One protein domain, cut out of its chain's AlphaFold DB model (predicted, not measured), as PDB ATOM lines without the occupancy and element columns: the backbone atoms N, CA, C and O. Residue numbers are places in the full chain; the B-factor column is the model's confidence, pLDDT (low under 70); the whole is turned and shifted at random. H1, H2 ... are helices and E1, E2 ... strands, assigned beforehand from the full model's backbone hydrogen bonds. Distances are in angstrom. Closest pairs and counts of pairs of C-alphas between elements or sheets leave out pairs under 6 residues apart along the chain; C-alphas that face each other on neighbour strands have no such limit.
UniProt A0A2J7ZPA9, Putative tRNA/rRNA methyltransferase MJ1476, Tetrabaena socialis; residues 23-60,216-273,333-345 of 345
ATOM      1  N   ALA A  23     252.362 355.080 133.460       90.31
ATOM      2  CA  ALA A  23     252.876 353.887 132.800       90.31
ATOM      3  C   ALA A  23     251.728 353.027 132.270       90.31
ATOM      4  O   ALA A  23     250.784 352.735 133.000       90.31
ATOM      5  N   PHE A  24     251.830 352.559 131.030       88.69
ATOM      6  CA  PHE A  24     250.936 351.540 130.484       88.69
ATOM      7  C   PHE A  24     251.647 350.194 130.490       88.69
ATOM      8  O   PHE A  24     252.649 350.012 129.799       88.69
ATOM      9  N   THR A  25     251.131 349.256 131.285       85.00
ATOM     10  CA  THR A  25     251.740 347.930 131.449       85.00
ATOM     11  C   THR A  25     250.777 346.822 131.052       85.00
ATOM     12  O   THR A  25     249.550 346.967 131.091       85.00
ATOM     13  N   ARG A  26     251.351 345.675 130.688       79.44
ATOM     14  CA  ARG A  26     250.605 344.429 130.531       79.44
ATOM     15  C   ARG A  26     250.113 343.970 131.909       79.44
ATOM     16  O   ARG A  26     250.877 344.006 132.871       79.44
ATOM     17  N   TRP A  27     248.861 343.507 131.996       64.19
ATOM     18  CA  TRP A  27     248.170 343.167 133.258       64.19
ATOM     19  C   TRP A  27     248.979 342.250 134.197       64.19
ATOM     20  O   TRP A  27     248.820 342.317 135.413       64.19
ATOM     21  N   SER A  28     249.857 341.402 133.654       59.16
ATOM     22  CA  SER A  28     250.611 340.412 134.425       59.16
ATOM     23  C   SER A  28     251.962 340.880 134.978       59.16
ATOM     24  O   SER A  28     252.544 340.133 135.757       59.16
ATOM     25  N   GLN A  29     252.490 342.043 134.580       59.00
ATOM     26  CA  GLN A  29     253.922 342.316 134.775       59.00
ATOM     27  C   GLN A  29     254.288 343.136 136.006       59.00
ATOM     28  O   GLN A  29     255.333 342.885 136.589       59.00
ATOM     29  N   SER A  30     253.465 344.080 136.458       57.44
ATOM     30  CA  SER A  30     253.857 344.827 137.652       57.44
ATOM     31  C   SER A  30     253.537 343.999 138.898       57.44
ATOM     32  O   SER A  30     252.408 343.520 139.055       57.44
ATOM     33  N   SER A  31     254.479 343.878 139.831       63.81
ATOM     34  CA  SER A  31     254.246 343.496 141.237       63.81
ATOM     35  C   SER A  31     254.630 344.616 142.208       63.81
ATOM     36  O   SER A  31     254.628 344.398 143.418       63.81
ATOM     37  N   SER A  32     254.947 345.812 141.694       70.19
ATOM     38  CA  SER A  32     255.428 346.911 142.528       70.19
ATOM     39  C   SER A  32     254.318 347.387 143.483       70.19
ATOM     40  O   SER A  32     253.223 347.728 143.018       70.19
ATOM     41  N   PRO A  33     254.552 347.371 144.813       70.88
ATOM     42  CA  PRO A  33     253.557 347.749 145.817       70.88
ATOM     43  C   PRO A  33     253.388 349.267 145.950       70.88
ATOM     44  O   PRO A  33     252.450 349.722 146.603       70.88
ATOM     45  N   THR A  34     254.294 350.055 145.372       74.56
ATOM     46  CA  THR A  34     254.315 351.520 145.491       74.56
ATOM     47  C   THR A  34     253.490 352.216 144.416       74.56
ATOM     48  O   THR A  34     253.173 353.394 144.571       74.56
ATOM     49  N   VAL A  35     253.120 351.506 143.346       77.25
ATOM     50  CA  VAL A  35     252.510 352.127 142.171       77.25
ATOM     51  C   VAL A  35     250.997 351.949 142.162       77.25
ATOM     52  O   VAL A  35     250.466 350.841 142.281       77.25
ATOM     53  N   PHE A  36     250.285 353.066 142.003       80.75
ATOM     54  CA  PHE A  36     248.829 353.079 141.982       80.75
ATOM     55  C   PHE A  36     248.307 352.478 140.676       80.75
ATOM     56  O   PHE A  36     248.578 353.006 139.597       80.75
ATOM     57  N   ARG A  37     247.550 351.380 140.764       84.75
ATOM     58  CA  ARG A  37     246.977 350.708 139.592       84.75
ATOM     59  C   ARG A  37     245.574 351.197 139.306       84.75
ATOM     60  O   ARG A  37     244.703 351.137 140.170       84.75
ATOM     61  N   VAL A  38     245.354 351.600 138.066       87.88
ATOM     62  CA  VAL A  38     244.043 351.972 137.543       87.88
ATOM     63  C   VAL A  38     243.754 351.221 136.255       87.88
ATOM     64  O   VAL A  38     244.647 350.930 135.460       87.88
ATOM     65  N   ASP A  39     242.482 350.920 136.042       91.50
ATOM     66  CA  ASP A  39     241.974 350.603 134.711       91.50
ATOM     67  C   ASP A  39     241.972 351.882 133.849       91.50
ATOM     68  O   ASP A  39     241.947 352.996 134.383       91.50
ATOM     69  N   ILE A  40     241.931 351.746 132.525       90.88
ATOM     70  CA  ILE A  40     241.809 352.871 131.590       90.88
ATOM     71  C   ILE A  40     240.606 353.764 131.914       90.88
ATOM     72  O   ILE A  40     240.681 354.983 131.786       90.88
ATOM     73  N   ASN A  41     239.525 353.177 132.424       89.81
ATOM     74  CA  ASN A  41     238.350 353.916 132.879       89.81
ATOM     75  C   ASN A  41     238.624 354.736 134.153       89.81
ATOM     76  O   ASN A  41     238.035 355.794 134.354       89.81
ATOM     77  N   GLY A  42     239.539 354.271 135.009       92.25
ATOM     78  CA  GLY A  42     239.989 354.982 136.206       92.25
ATOM     79  C   GLY A  42     241.050 356.049 135.923       92.25
ATOM     80  O   GLY A  42     241.271 356.926 136.759       92.25
ATOM     81  N   LEU A  43     241.682 356.019 134.745       93.31
ATOM     82  CA  LEU A  43     242.717 356.978 134.364       93.31
ATOM     83  C   LEU A  43     242.199 358.423 134.385       93.31
ATOM     84  O   LEU A  43     242.873 359.319 134.887       93.31
ATOM     85  N   THR A  44     240.991 358.649 133.875       92.56
ATOM     86  CA  THR A  44     240.366 359.979 133.790       92.56
ATOM     87  C   THR A  44     239.884 360.488 135.152       92.56
ATOM     88  O   THR A  44     239.788 361.697 135.359       92.56
ATOM     89  N   ALA A  45     239.658 359.583 136.112       93.06
ATOM     90  CA  ALA A  45     239.334 359.920 137.495       93.06
ATOM     91  C   ALA A  45     240.569 360.336 138.316       93.06
ATOM     92  O   ALA A  45     240.422 360.961 139.370       93.06
ATOM     93  N   HIS A  46     241.786 360.025 137.851       93.38
ATOM     94  CA  HIS A  46     243.012 360.379 138.560       93.38
ATOM     95  C   HIS A  46     243.173 361.911 138.645       93.38
ATOM     96  O   HIS A  46     243.126 362.585 137.613       93.38
ATOM     97  N   PRO A  47     243.427 362.501 139.832       89.56
ATOM     98  CA  PRO A  47     243.356 363.950 140.042       89.56
ATOM     99  C   PRO A  47     244.298 364.752 139.138       89.56
ATOM    100  O   PRO A  47     243.955 365.849 138.704       89.56
ATOM    101  N   ALA A  48     245.475 364.220 138.815       87.00
ATOM    102  CA  ALA A  48     246.403 364.908 137.923       87.00
ATOM    103  C   ALA A  48     245.974 364.876 136.452       87.00
ATOM    104  O   ALA A  48     246.130 365.874 135.754       87.00
ATOM    105  N   VAL A  49     245.406 363.756 135.995       90.62
ATOM    106  CA  VAL A  49     244.882 363.625 134.627       90.62
ATOM    107  C   VAL A  49     243.636 364.489 134.491       90.62
ATOM    108  O   VAL A  49     243.516 365.263 133.545       90.62
ATOM    109  N   ARG A  50     242.769 364.456 135.505       92.88
ATOM    110  CA  ARG A  50     241.595 365.313 135.621       92.88
ATOM    111  C   ARG A  50     241.947 366.795 135.504       92.88
ATOM    112  O   ARG A  50     241.335 367.487 134.706       92.88
ATOM    113  N   ARG A  51     242.987 367.280 136.191       89.50
ATOM    114  CA  ARG A  51     243.437 368.679 136.046       89.50
ATOM    115  C   ARG A  51     243.866 369.042 134.621       89.50
ATOM    116  O   ARG A  51     243.705 370.192 134.230       89.50
ATOM    117  N   VAL A  52     244.411 368.097 133.854       89.38
ATOM    118  CA  VAL A  52     244.737 368.311 132.432       89.38
ATOM    119  C   VAL A  52     243.475 368.325 131.566       89.38
ATOM    120  O   VAL A  52     243.377 369.132 130.646       89.38
ATOM    121  N   ILE A  53     242.503 367.464 131.873       91.62
ATOM    122  CA  ILE A  53     241.212 367.388 131.176       91.62
ATOM    123  C   ILE A  53     240.383 368.663 131.408       91.62
ATOM    124  O   ILE A  53     239.851 369.235 130.456       91.62
ATOM    125  N   GLU A  54     240.294 369.110 132.662       91.69
ATOM    126  CA  GLU A  54     239.511 370.274 133.100       91.69
ATOM    127  C   GLU A  54     240.233 371.604 132.845       91.69
ATOM    128  O   GLU A  54     239.602 372.660 132.798       91.69
ATOM    129  N   GLY A  55     241.558 371.558 132.682       87.00
ATOM    130  CA  GLY A  55     242.383 372.734 132.464       87.00
ATOM    131  C   GLY A  55     241.997 373.478 131.179       87.00
ATOM    132  O   GLY A  55     241.724 372.841 130.149       87.00
ATOM    133  N   PRO A  56     241.993 374.828 131.201       80.12
ATOM    134  CA  PRO A  56     241.802 375.609 129.990       80.12
ATOM    135  C   PRO A  56     242.872 375.220 128.965       80.12
ATOM    136  O   PRO A  56     244.046 375.071 129.310       80.12
ATOM    137  N   LEU A  57     242.460 375.043 127.706       72.38
ATOM    138  CA  LEU A  57     243.375 374.965 126.569       72.38
ATOM    139  C   LEU A  57     244.094 376.321 126.488       72.38
ATOM    140  O   LEU A  57     243.588 377.257 125.872       72.38
ATOM    141  N   GLU A  58     245.209 376.501 127.198       66.38
ATOM    142  CA  GLU A  58     245.987 377.734 127.064       66.38
ATOM    143  C   GLU A  58     246.393 377.874 125.585       66.38
ATOM    144  O   GLU A  58     246.838 376.925 124.974       66.38
ATOM    145  N   GLY A  59     246.197 379.016 124.934       62.59
ATOM    146  CA  GLY A  59     246.761 379.244 123.592       62.59
ATOM    147  C   GLY A  59     246.074 378.583 122.385       62.59
ATOM    148  O   GLY A  59     246.302 379.060 121.275       62.59
ATOM    149  N   ALA A  60     245.185 377.596 122.534       50.25
ATOM    150  CA  ALA A  60     244.248 377.288 121.453       50.25
ATOM    151  C   ALA A  60     243.117 378.317 121.505       50.25
ATOM    152  O   ALA A  60     242.189 378.202 122.308       50.25
ATOM    153  N   PRO A 216     249.397 372.012 134.567       82.62
ATOM    154  CA  PRO A 216     249.924 370.704 134.920       82.62
ATOM    155  C   PRO A 216     250.221 369.913 133.647       82.62
ATOM    156  O   PRO A 216     249.461 369.956 132.682       82.62
ATOM    157  N   LYS A 217     251.341 369.189 133.644       87.12
ATOM    158  CA  LYS A 217     251.766 368.371 132.504       87.12
ATOM    159  C   LYS A 217     251.671 366.900 132.870       87.12
ATOM    160  O   LYS A 217     252.169 366.503 133.924       87.12
ATOM    161  N   VAL A 218     251.066 366.110 131.990       90.50
ATOM    162  CA  VAL A 218     250.982 364.651 132.122       90.50
ATOM    163  C   VAL A 218     251.805 364.008 131.013       90.50
ATOM    164  O   VAL A 218     251.682 364.387 129.849       90.50
ATOM    165  N   ALA A 219     252.649 363.051 131.385       93.19
ATOM    166  CA  ALA A 219     253.379 362.208 130.449       93.19
ATOM    167  C   ALA A 219     252.738 360.818 130.405       93.19
ATOM    168  O   ALA A 219     252.491 360.207 131.447       93.19
ATOM    169  N   LEU A 220     252.481 360.324 129.196       94.69
ATOM    170  CA  LEU A 220     252.050 358.947 128.970       94.69
ATOM    171  C   LEU A 220     253.283 358.145 128.555       94.69
ATOM    172  O   LEU A 220     253.928 358.469 127.554       94.69
ATOM    173  N   VAL A 221     253.624 357.142 129.355       94.75
ATOM    174  CA  VAL A 221     254.819 356.321 129.186       94.75
ATOM    175  C   VAL A 221     254.382 354.948 128.702       94.75
ATOM    176  O   VAL A 221     253.648 354.232 129.387       94.75
ATOM    177  N   PHE A 222     254.830 354.591 127.503       94.75
ATOM    178  CA  PHE A 222     254.584 353.287 126.909       94.75
ATOM    179  C   PHE A 222     255.903 352.536 126.778       94.75
ATOM    180  O   PHE A 222     256.916 353.112 126.379       94.75
ATOM    181  N   GLY A 223     255.875 351.255 127.136       92.31
ATOM    182  CA  GLY A 223     257.034 350.378 127.039       92.31
ATOM    183  C   GLY A 223     257.331 349.924 125.618       92.31
ATOM    184  O   GLY A 223     256.657 350.297 124.653       92.31
ATOM    185  N   ARG A 224     258.345 349.066 125.496       89.94
ATOM    186  CA  ARG A 224     258.667 348.403 124.231       89.94
ATOM    187  C   ARG A 224     257.574 347.392 123.885       89.94
ATOM    188  O   ARG A 224     257.014 346.767 124.777       89.94
ATOM    189  N   GLU A 225     257.312 347.191 122.598       89.69
ATOM    190  CA  GLU A 225     256.237 346.294 122.144       89.69
ATOM    191  C   GLU A 225     256.420 344.845 122.622       89.69
ATOM    192  O   GLU A 225     255.457 344.216 123.054       89.69
ATOM    193  N   GLU A 226     257.655 344.338 122.616       89.31
ATOM    194  CA  GLU A 226     257.942 342.959 123.032       89.31
ATOM    195  C   GLU A 226     258.152 342.810 124.543       89.31
ATOM    196  O   GLU A 226     257.680 341.849 125.148       89.31
ATOM    197  N   LEU A 227     258.867 343.757 125.158       88.69
ATOM    198  CA  LEU A 227     259.322 343.640 126.548       88.69
ATOM    199  C   LEU A 227     258.426 344.371 127.553       88.69
ATOM    200  O   LEU A 227     258.440 344.027 128.729       88.69
ATOM    201  N   GLY A 228     257.641 345.353 127.114       91.00
ATOM    202  CA  GLY A 228     256.925 346.256 128.009       91.00
ATOM    203  C   GLY A 228     257.842 347.306 128.641       91.00
ATOM    204  O   GLY A 228     258.823 347.740 128.028       91.00
ATOM    205  N   LEU A 229     257.452 347.767 129.831       91.31
ATOM    206  CA  LEU A 229     258.248 348.658 130.683       91.31
ATOM    207  C   LEU A 229     259.029 347.807 131.684       91.31
ATOM    208  O   LEU A 229     258.476 346.840 132.206       91.31
ATOM    209  N   SER A 230     260.280 348.167 131.962       90.88
ATOM    210  CA  SER A 230     261.040 347.528 133.039       90.88
ATOM    211  C   SER A 230     260.493 347.928 134.411       90.88
ATOM    212  O   SER A 230     259.825 348.957 134.549       90.88
ATOM    213  N   ASP A 231     260.783 347.137 135.446       90.06
ATOM    214  CA  ASP A 231     260.333 347.443 136.810       90.06
ATOM    215  C   ASP A 231     260.850 348.814 137.277       90.06
ATOM    216  O   ASP A 231     260.114 349.574 137.902       90.06
ATOM    217  N   GLU A 232     262.070 349.193 136.882       90.44
ATOM    218  CA  GLU A 232     262.647 350.505 137.192       90.44
ATOM    219  C   GLU A 232     261.915 351.654 136.482       90.44
ATOM    220  O   GLU A 232     261.771 352.745 137.039       90.44
ATOM    221  N   GLU A 233     261.440 351.432 135.252       90.44
ATOM    222  CA  GLU A 233     260.632 352.411 134.514       90.44
ATOM    223  C   GLU A 233     259.240 352.566 135.140       90.44
ATOM    224  O   GLU A 233     258.721 353.682 135.240       90.44
ATOM    225  N   VAL A 234     258.650 351.455 135.590       92.56
ATOM    226  CA  VAL A 234     257.358 351.428 136.286       92.56
ATOM    227  C   VAL A 234     257.447 352.134 137.639       92.56
ATOM    228  O   VAL A 234     256.580 352.951 137.940       92.56
ATOM    229  N   ASP A 235     258.508 351.897 138.411       89.69
ATOM    230  CA  ASP A 235     258.761 352.576 139.689       89.69
ATOM    231  C   ASP A 235     258.995 354.088 139.520       89.69
ATOM    232  O   ASP A 235     258.767 354.874 140.442       89.69
ATOM    233  N   GLY A 236     259.417 354.523 138.328       89.12
ATOM    234  CA  GLY A 236     259.527 355.934 137.963       89.12
ATOM    235  C   GLY A 236     258.193 356.618 137.643       89.12
ATOM    236  O   GLY A 236     258.182 357.836 137.436       89.12
ATOM    237  N   CYS A 237     257.090 355.870 137.573       91.38
ATOM    238  CA  CYS A 237     255.765 356.381 137.237       91.38
ATOM    239  C   CYS A 237     254.865 356.457 138.473       91.38
ATOM    240  O   CYS A 237     254.823 355.547 139.295       91.38
ATOM    241  N   GLU A 238     254.093 357.538 138.596       91.56
ATOM    242  CA  GLU A 238     253.199 357.714 139.743       91.56
ATOM    243  C   GLU A 238     251.905 356.890 139.604       91.56
ATOM    244  O   GLU A 238     251.287 356.513 140.601       91.56
ATOM    245  N   VAL A 239     251.494 356.591 138.367       92.75
ATOM    246  CA  VAL A 239     250.289 355.813 138.058       92.75
ATOM    247  C   VAL A 239     250.623 354.720 137.054       92.75
ATOM    248  O   VAL A 239     251.294 354.977 136.057       92.75
ATOM    249  N   VAL A 240     250.089 353.520 137.262       94.25
ATOM    250  CA  VAL A 240     250.079 352.443 136.270       94.25
ATOM    251  C   VAL A 240     248.660 352.225 135.784       94.25
ATOM    252  O   VAL A 240     247.751 351.940 136.560       94.25
ATOM    253  N   CYS A 241     248.484 352.339 134.478       93.94
ATOM    254  CA  CYS A 241     247.250 352.076 133.776       93.94
ATOM    255  C   CYS A 241     247.317 350.707 133.090       93.94
ATOM    256  O   CYS A 241     248.331 350.357 132.476       93.94
ATOM    257  N   SER A 242     246.232 349.941 133.171       93.19
ATOM    258  CA  SER A 242     246.057 348.720 132.390       93.19
ATOM    259  C   SER A 242     244.858 348.848 131.458       93.19
ATOM    260  O   SER A 242     243.826 349.398 131.834       93.19
ATOM    261  N   VAL A 243     245.008 348.346 130.232       92.50
ATOM    262  CA  VAL A 243     243.910 348.233 129.269       92.50
ATOM    263  C   VAL A 243     243.278 346.853 129.459       92.50
ATOM    264  O   VAL A 243     244.007 345.859 129.425       92.50
ATOM    265  N   PRO A 244     241.954 346.752 129.655       90.00
ATOM    266  CA  PRO A 244     241.299 345.472 129.858       90.00
ATOM    267  C   PRO A 244     241.291 344.712 128.530       90.00
ATOM    268  O   PRO A 244     240.630 345.110 127.572       90.00
ATOM    269  N   ILE A 245     242.045 343.616 128.467       89.44
ATOM    270  CA  ILE A 245     242.115 342.729 127.303       89.44
ATOM    271  C   ILE A 245     241.428 341.409 127.673       89.44
ATOM    272  O   ILE A 245     241.570 340.904 128.790       89.44
ATOM    273  N   GLY A 246     240.635 340.857 126.752       87.75
ATOM    274  CA  GLY A 246     239.988 339.560 126.947       87.75
ATOM    275  C   GLY A 246     241.004 338.421 127.099       87.75
ATOM    276  O   GLY A 246     242.125 338.506 126.613       87.75
ATOM    277  N   ARG A 247     240.597 337.306 127.720       86.94
ATOM    278  CA  ARG A 247     241.485 336.166 128.052       86.94
ATOM    279  C   ARG A 247     242.213 335.528 126.862       86.94
ATOM    280  O   ARG A 247     243.168 334.794 127.074       86.94
ATOM    281  N   LEU A 248     241.725 335.748 125.642       89.81
ATOM    282  CA  LEU A 248     242.275 335.136 124.434       89.81
ATOM    283  C   LEU A 248     243.502 335.882 123.900       89.81
ATOM    284  O   LEU A 248     244.320 335.283 123.210       89.81
ATOM    285  N   GLN A 249     243.626 337.174 124.209       86.25
ATOM    286  CA  GLN A 249     244.718 337.995 123.718       86.25
ATOM    287  C   GLN A 249     245.586 338.446 124.886       86.25
ATOM    288  O   GLN A 249     245.153 339.095 125.831       86.25
ATOM    289  N   GLU A 250     246.844 338.054 124.810       85.00
ATOM    290  CA  GLU A 250     247.802 338.200 125.890       85.00
ATOM    291  C   GLU A 250     248.357 339.624 126.013       85.00
ATOM    292  O   GLU A 250     248.623 340.099 127.120       85.00
ATOM    293  N   SER A 251     248.531 340.295 124.875       87.69
ATOM    294  CA  SER A 251     249.034 341.659 124.763       87.69
ATOM    295  C   SER A 251     248.413 342.346 123.553       87.69
ATOM    296  O   SER A 251     247.973 341.703 122.597       87.69
ATOM    297  N   LEU A 252     248.384 343.666 123.597       90.94
ATOM    298  CA  LEU A 252     247.793 344.520 122.582       90.94
ATOM    299  C   LEU A 252     248.916 345.315 121.908       90.94
ATOM    300  O   LEU A 252     249.887 345.679 122.571       90.94
ATOM    301  N   SER A 253     248.817 345.542 120.595       94.31
ATOM    302  CA  SER A 253     249.874 346.246 119.861       94.31
ATOM    303  C   SER A 253     250.069 347.658 120.410       94.31
ATOM    304  O   SER A 253     249.108 348.327 120.801       94.31
ATOM    305  N   LEU A 254     251.311 348.145 120.414       92.94
ATOM    306  CA  LEU A 254     251.634 349.448 121.002       92.94
ATOM    307  C   LEU A 254     250.790 350.583 120.392       92.94
ATOM    308  O   LEU A 254     250.250 351.421 121.113       92.94
ATOM    309  N   SER A 255     250.602 350.573 119.069       94.81
ATOM    310  CA  SER A 255     249.780 351.561 118.356       94.81
ATOM    311  C   SER A 255     248.322 351.571 118.821       94.81
ATOM    312  O   SER A 255     247.714 352.636 118.960       94.81
ATOM    313  N   HIS A 256     247.762 350.397 119.112       95.06
ATOM    314  CA  HIS A 256     246.391 350.274 119.584       95.06
ATOM    315  C   HIS A 256     246.274 350.725 121.048       95.06
ATOM    316  O   HIS A 256     245.315 351.409 121.400       95.06
ATOM    317  N   ALA A 257     247.282 350.447 121.884       93.50
ATOM    318  CA  ALA A 257     247.298 350.872 123.285       93.50
ATOM    319  C   ALA A 257     247.340 352.402 123.394       93.50
ATOM    320  O   ALA A 257     246.560 353.001 124.137       93.50
ATOM    321  N   VAL A 258     248.197 353.037 122.588       95.25
ATOM    322  CA  VAL A 258     248.282 354.499 122.473       95.25
ATOM    323  C   VAL A 258     246.944 355.078 122.008       95.25
ATOM    324  O   VAL A 258     246.443 356.027 122.608       95.25
ATOM    325  N   SER A 259     246.327 354.482 120.985       96.12
ATOM    326  CA  SER A 259     245.040 354.944 120.453       96.12
ATOM    327  C   SER A 259     243.927 354.895 121.505       96.12
ATOM    328  O   SER A 259     243.196 355.871 121.661       96.12
ATOM    329  N   ILE A 260     243.830 353.802 122.273       94.94
ATOM    330  CA  ILE A 260     242.861 353.666 123.372       94.94
ATOM    331  C   ILE A 260     243.093 354.744 124.437       94.94
ATOM    332  O   ILE A 260     242.147 355.423 124.839       94.94
ATOM    333  N   ALA A 261     244.344 354.925 124.872       94.06
ATOM    334  CA  ALA A 261     244.689 355.890 125.912       94.06
ATOM    335  C   ALA A 261     244.301 357.322 125.522       94.06
ATOM    336  O   ALA A 261     243.649 358.035 126.288       94.06
ATOM    337  N   LEU A 262     244.659 357.726 124.304       94.50
ATOM    338  CA  LEU A 262     244.360 359.058 123.788       94.50
ATOM    339  C   LEU A 262     242.863 359.262 123.556       94.50
ATOM    340  O   LEU A 262     242.332 360.312 123.917       94.50
ATOM    341  N   CYS A 263     242.175 358.260 123.003       96.00
ATOM    342  CA  CYS A 263     240.733 358.307 122.786       96.00
ATOM    343  C   CYS A 263     239.975 358.474 124.113       96.00
ATOM    344  O   CYS A 263     239.101 359.331 124.213       96.00
ATOM    345  N   SER A 264     240.366 357.732 125.155       94.94
ATOM    346  CA  SER A 264     239.772 357.838 126.495       94.94
ATOM    347  C   SER A 264     239.933 359.244 127.092       94.94
ATOM    348  O   SER A 264     238.951 359.860 127.517       94.94
ATOM    349  N   ILE A 265     241.149 359.803 127.049       93.31
ATOM    350  CA  ILE A 265     241.420 361.167 127.537       93.31
ATOM    351  C   ILE A 265     240.611 362.201 126.739       93.31
ATOM    352  O   ILE A 265     240.044 363.131 127.318       93.31
ATOM    353  N   TYR A 266     240.530 362.039 125.417       93.75
ATOM    354  CA  TYR A 266     239.776 362.934 124.546       93.75
ATOM    355  C   TYR A 266     238.269 362.901 124.835       93.75
ATOM    356  O   TYR A 266     237.652 363.957 124.981       93.75
ATOM    357  N   GLN A 267     237.674 361.715 124.989       95.19
ATOM    358  CA  GLN A 267     236.254 361.566 125.322       95.19
ATOM    359  C   GLN A 267     235.911 362.203 126.671       95.19
ATOM    360  O   GLN A 267     234.937 362.951 126.763       95.19
ATOM    361  N   ALA A 268     236.736 361.977 127.697       94.44
ATOM    362  CA  ALA A 268     236.547 362.611 129.001       94.44
ATOM    363  C   ALA A 268     236.598 364.143 128.906       94.44
ATOM    364  O   ALA A 268     235.832 364.846 129.568       94.44
ATOM    365  N   ARG A 269     237.446 364.676 128.021       93.50
ATOM    366  CA  ARG A 269     237.499 366.114 127.754       93.50
ATOM    367  C   ARG A 269     236.254 366.635 127.049       93.50
ATOM    368  O   ARG A 269     235.732 367.670 127.459       93.50
ATOM    369  N   LEU A 270     235.752 365.935 126.034       92.94
ATOM    370  CA  LEU A 270     234.505 366.313 125.364       92.94
ATOM    371  C   LEU A 270     233.320 366.337 126.337       92.94
ATOM    372  O   LEU A 270     232.534 367.282 126.314       92.94
ATOM    373  N   GLN A 271     233.226 365.345 127.226       94.19
ATOM    374  CA  GLN A 271     232.195 365.298 128.265       94.19
ATOM    375  C   GLN A 271     232.293 366.504 129.207       94.19
ATOM    376  O   GLN A 271     231.288 367.169 129.456       94.19
ATOM    377  N   HIS A 272     233.501 366.844 129.667       92.75
ATOM    378  CA  HIS A 272     233.711 368.017 130.514       92.75
ATOM    379  C   HIS A 272     233.286 369.320 129.813       92.75
ATOM    380  O   HIS A 272     232.545 370.122 130.383       92.75
ATOM    381  N   LEU A 273     233.675 369.510 128.548       90.94
ATOM    382  CA  LEU A 273     233.288 370.690 127.764       90.94
ATOM    383  C   LEU A 273     231.770 370.780 127.537       90.94
ATOM    384  O   LEU A 273     231.210 371.872 127.629       90.94
ATOM    385  N   ARG A 333     254.688 363.739 124.595       61.03
ATOM    386  CA  ARG A 333     254.214 364.962 125.234       61.03
ATOM    387  C   ARG A 333     252.835 365.274 124.686       61.03
ATOM    388  O   ARG A 333     252.688 365.494 123.485       61.03
ATOM    389  N   VAL A 334     251.849 365.322 125.573       55.62
ATOM    390  CA  VAL A 334     250.549 365.905 125.255       55.62
ATOM    391  C   VAL A 334     250.612 367.363 125.674       55.62
ATOM    392  O   VAL A 334     250.718 367.673 126.862       55.62
ATOM    393  N   ASP A 335     250.602 368.259 124.695       54.56
ATOM    394  CA  ASP A 335     250.510 369.676 124.980       54.56
ATOM    395  C   ASP A 335     249.038 370.029 125.217       54.56
ATOM    396  O   ASP A 335     248.223 370.086 124.295       54.56
ATOM    397  N   ALA A 336     248.692 370.249 126.486       47.34
ATOM    398  CA  ALA A 336     247.341 370.610 126.890       47.34
ATOM    399  C   ALA A 336     246.872 371.938 126.282       47.34
ATOM    400  O   ALA A 336     245.672 372.180 126.277       47.34
ATOM    401  N   SER A 337     247.793 372.774 125.797       42.00
ATOM    402  CA  SER A 337     247.537 374.093 125.226       42.00
ATOM    403  C   SER A 337     246.987 373.978 123.794       42.00
ATOM    404  O   SER A 337     245.957 374.554 123.453       42.00
ATOM    405  N   THR A 338     247.595 373.112 122.981       51.78
ATOM    406  CA  THR A 338     247.267 372.928 121.556       51.78
ATOM    407  C   THR A 338     246.487 371.647 121.264       51.78
ATOM    408  O   THR A 338     246.003 371.461 120.152       51.78
ATOM    409  N   GLY A 339     246.399 370.728 122.229       50.50
ATOM    410  CA  GLY A 339     245.901 369.371 121.999       50.50
ATOM    411  C   GLY A 339     246.814 368.538 121.092       50.50
ATOM    412  O   GLY A 339     246.423 367.448 120.679       50.50
ATOM    413  N   THR A 340     248.015 369.028 120.766       56.41
ATOM    414  CA  THR A 340     248.965 368.302 119.921       56.41
ATOM    415  C   THR A 340     249.755 367.286 120.734       56.41
ATOM    416  O   THR A 340     250.088 367.490 121.905       56.41
ATOM    417  N   ILE A 341     250.050 366.161 120.090       61.00
ATOM    418  CA  ILE A 341     250.837 365.075 120.664       61.00
ATOM    419  C   ILE A 341     252.153 365.050 119.907       61.00
ATOM    420  O   ILE A 341     252.178 364.834 118.696       61.00
ATOM    421  N   SER A 342     253.251 365.296 120.611       67.88
ATOM    422  CA  SER A 342     254.596 365.278 120.039       67.88
ATOM    423  C   SER A 342     255.439 364.208 120.719       67.88
ATOM    424  O   SER A 342     255.308 363.959 121.915       67.88
ATOM    425  N   ARG A 343     256.313 363.543 119.960       61.41
ATOM    426  CA  ARG A 343     257.307 362.636 120.538       61.41
ATOM    427  C   ARG A 343     258.295 363.481 121.348       61.41
ATOM    428  O   ARG A 343     258.900 364.400 120.801       61.41
ATOM    429  N   ALA A 344     258.423 363.210 122.644       59.75
ATOM    430  CA  ALA A 344     259.488 363.786 123.448       59.75
ATOM    431  C   ALA A 344     260.809 363.192 122.947       59.75
ATOM    432  O   ALA A 344     260.944 361.966 122.888       59.75
ATOM    433  N   ALA A 345     261.714 364.069 122.523       50.06
ATOM    434  CA  ALA A 345     263.095 363.707 122.239       50.06
ATOM    435  C   ALA A 345     263.818 363.287 123.524       50.06
ATOM    436  O   ALA A 345     263.478 363.860 124.590       50.06
TER     437      ALA A 345
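Overview. This is residues 23 to 60, 216 to 273 and 333 to 345 of the 345 residues of the protein "Putative tRNA/rRNA methyltransferase MJ1476" of Tetrabaena socialis (UniProt A0A2J7ZPA9). A long helix, H4, runs along one side of a small body whose middle holds strand E2 and a short two-strand pair, E1 with E3. H2 packs on the later part of H4, H3 lies far out, and residues 333 to 345, with E4, fold back on themselves as a separate small piece. The printed part has 109 residues, under half in named elements, four helices and four strands in the order E1 H1 H2 E2 H3 E3 H4 E4; E1 and E3 form a parallel sheet, and the class is mixed. It is compact, with a radius of gyration of the C-alphas of 14.1 A and spans of 40 by 28 by 26 A.

Arrangement. E1, residues 36 to 39, is the parallel neighbour of E3, residues 239 to 242, at 31 degrees; N 240 and O 36 are within hydrogen-bond range at 2.8 A. H1, residues 40 to 43, only just touches H4, residues 254 to 273, with 3 pairs of C-alphas within 8 A, the closest Ile 40 and Ala 261 at 7.0 A. H2, residues 47 to 54, touches residues 265 to 272 of H4 at a steep tilt of 64 degrees, the same way; the closest C-alphas, Ile 53 and Arg 269, are 5.2 A apart. E2, residues 218 to 222, is near E3. H3, residues 231 to 235, touches no helix. E4, residues 341 to 344, is apart from H4; it and E2 pair with no named strand. Each O i to N i+4 pair of H2, H3 and H4 is within hydrogen-bond range; H1 is too short for one.

Along the chain. E1 begins at C-alpha 36 (248.829, 353.079, 141.982). H4 is 28.9 A long, E2 13.0 A, E1 10.3 A, H2 10.1 A, E3 10.0 A and E4 9.2 A, ending at C-alpha 344 (259.488, 363.786, 123.448).

Size, cuts and confidence. The C-alphas of Gly 59 and Leu 248 are farthest apart, 44.3 A. Residues 61 to 215 and 274 to 332 are not printed, with gaps of 16.0 A and 21.8 A between C-alphas. The link E3 to H4 is long. Residues 27 to 31, 58 to 60 and 333 to 345 have pLDDT under 70.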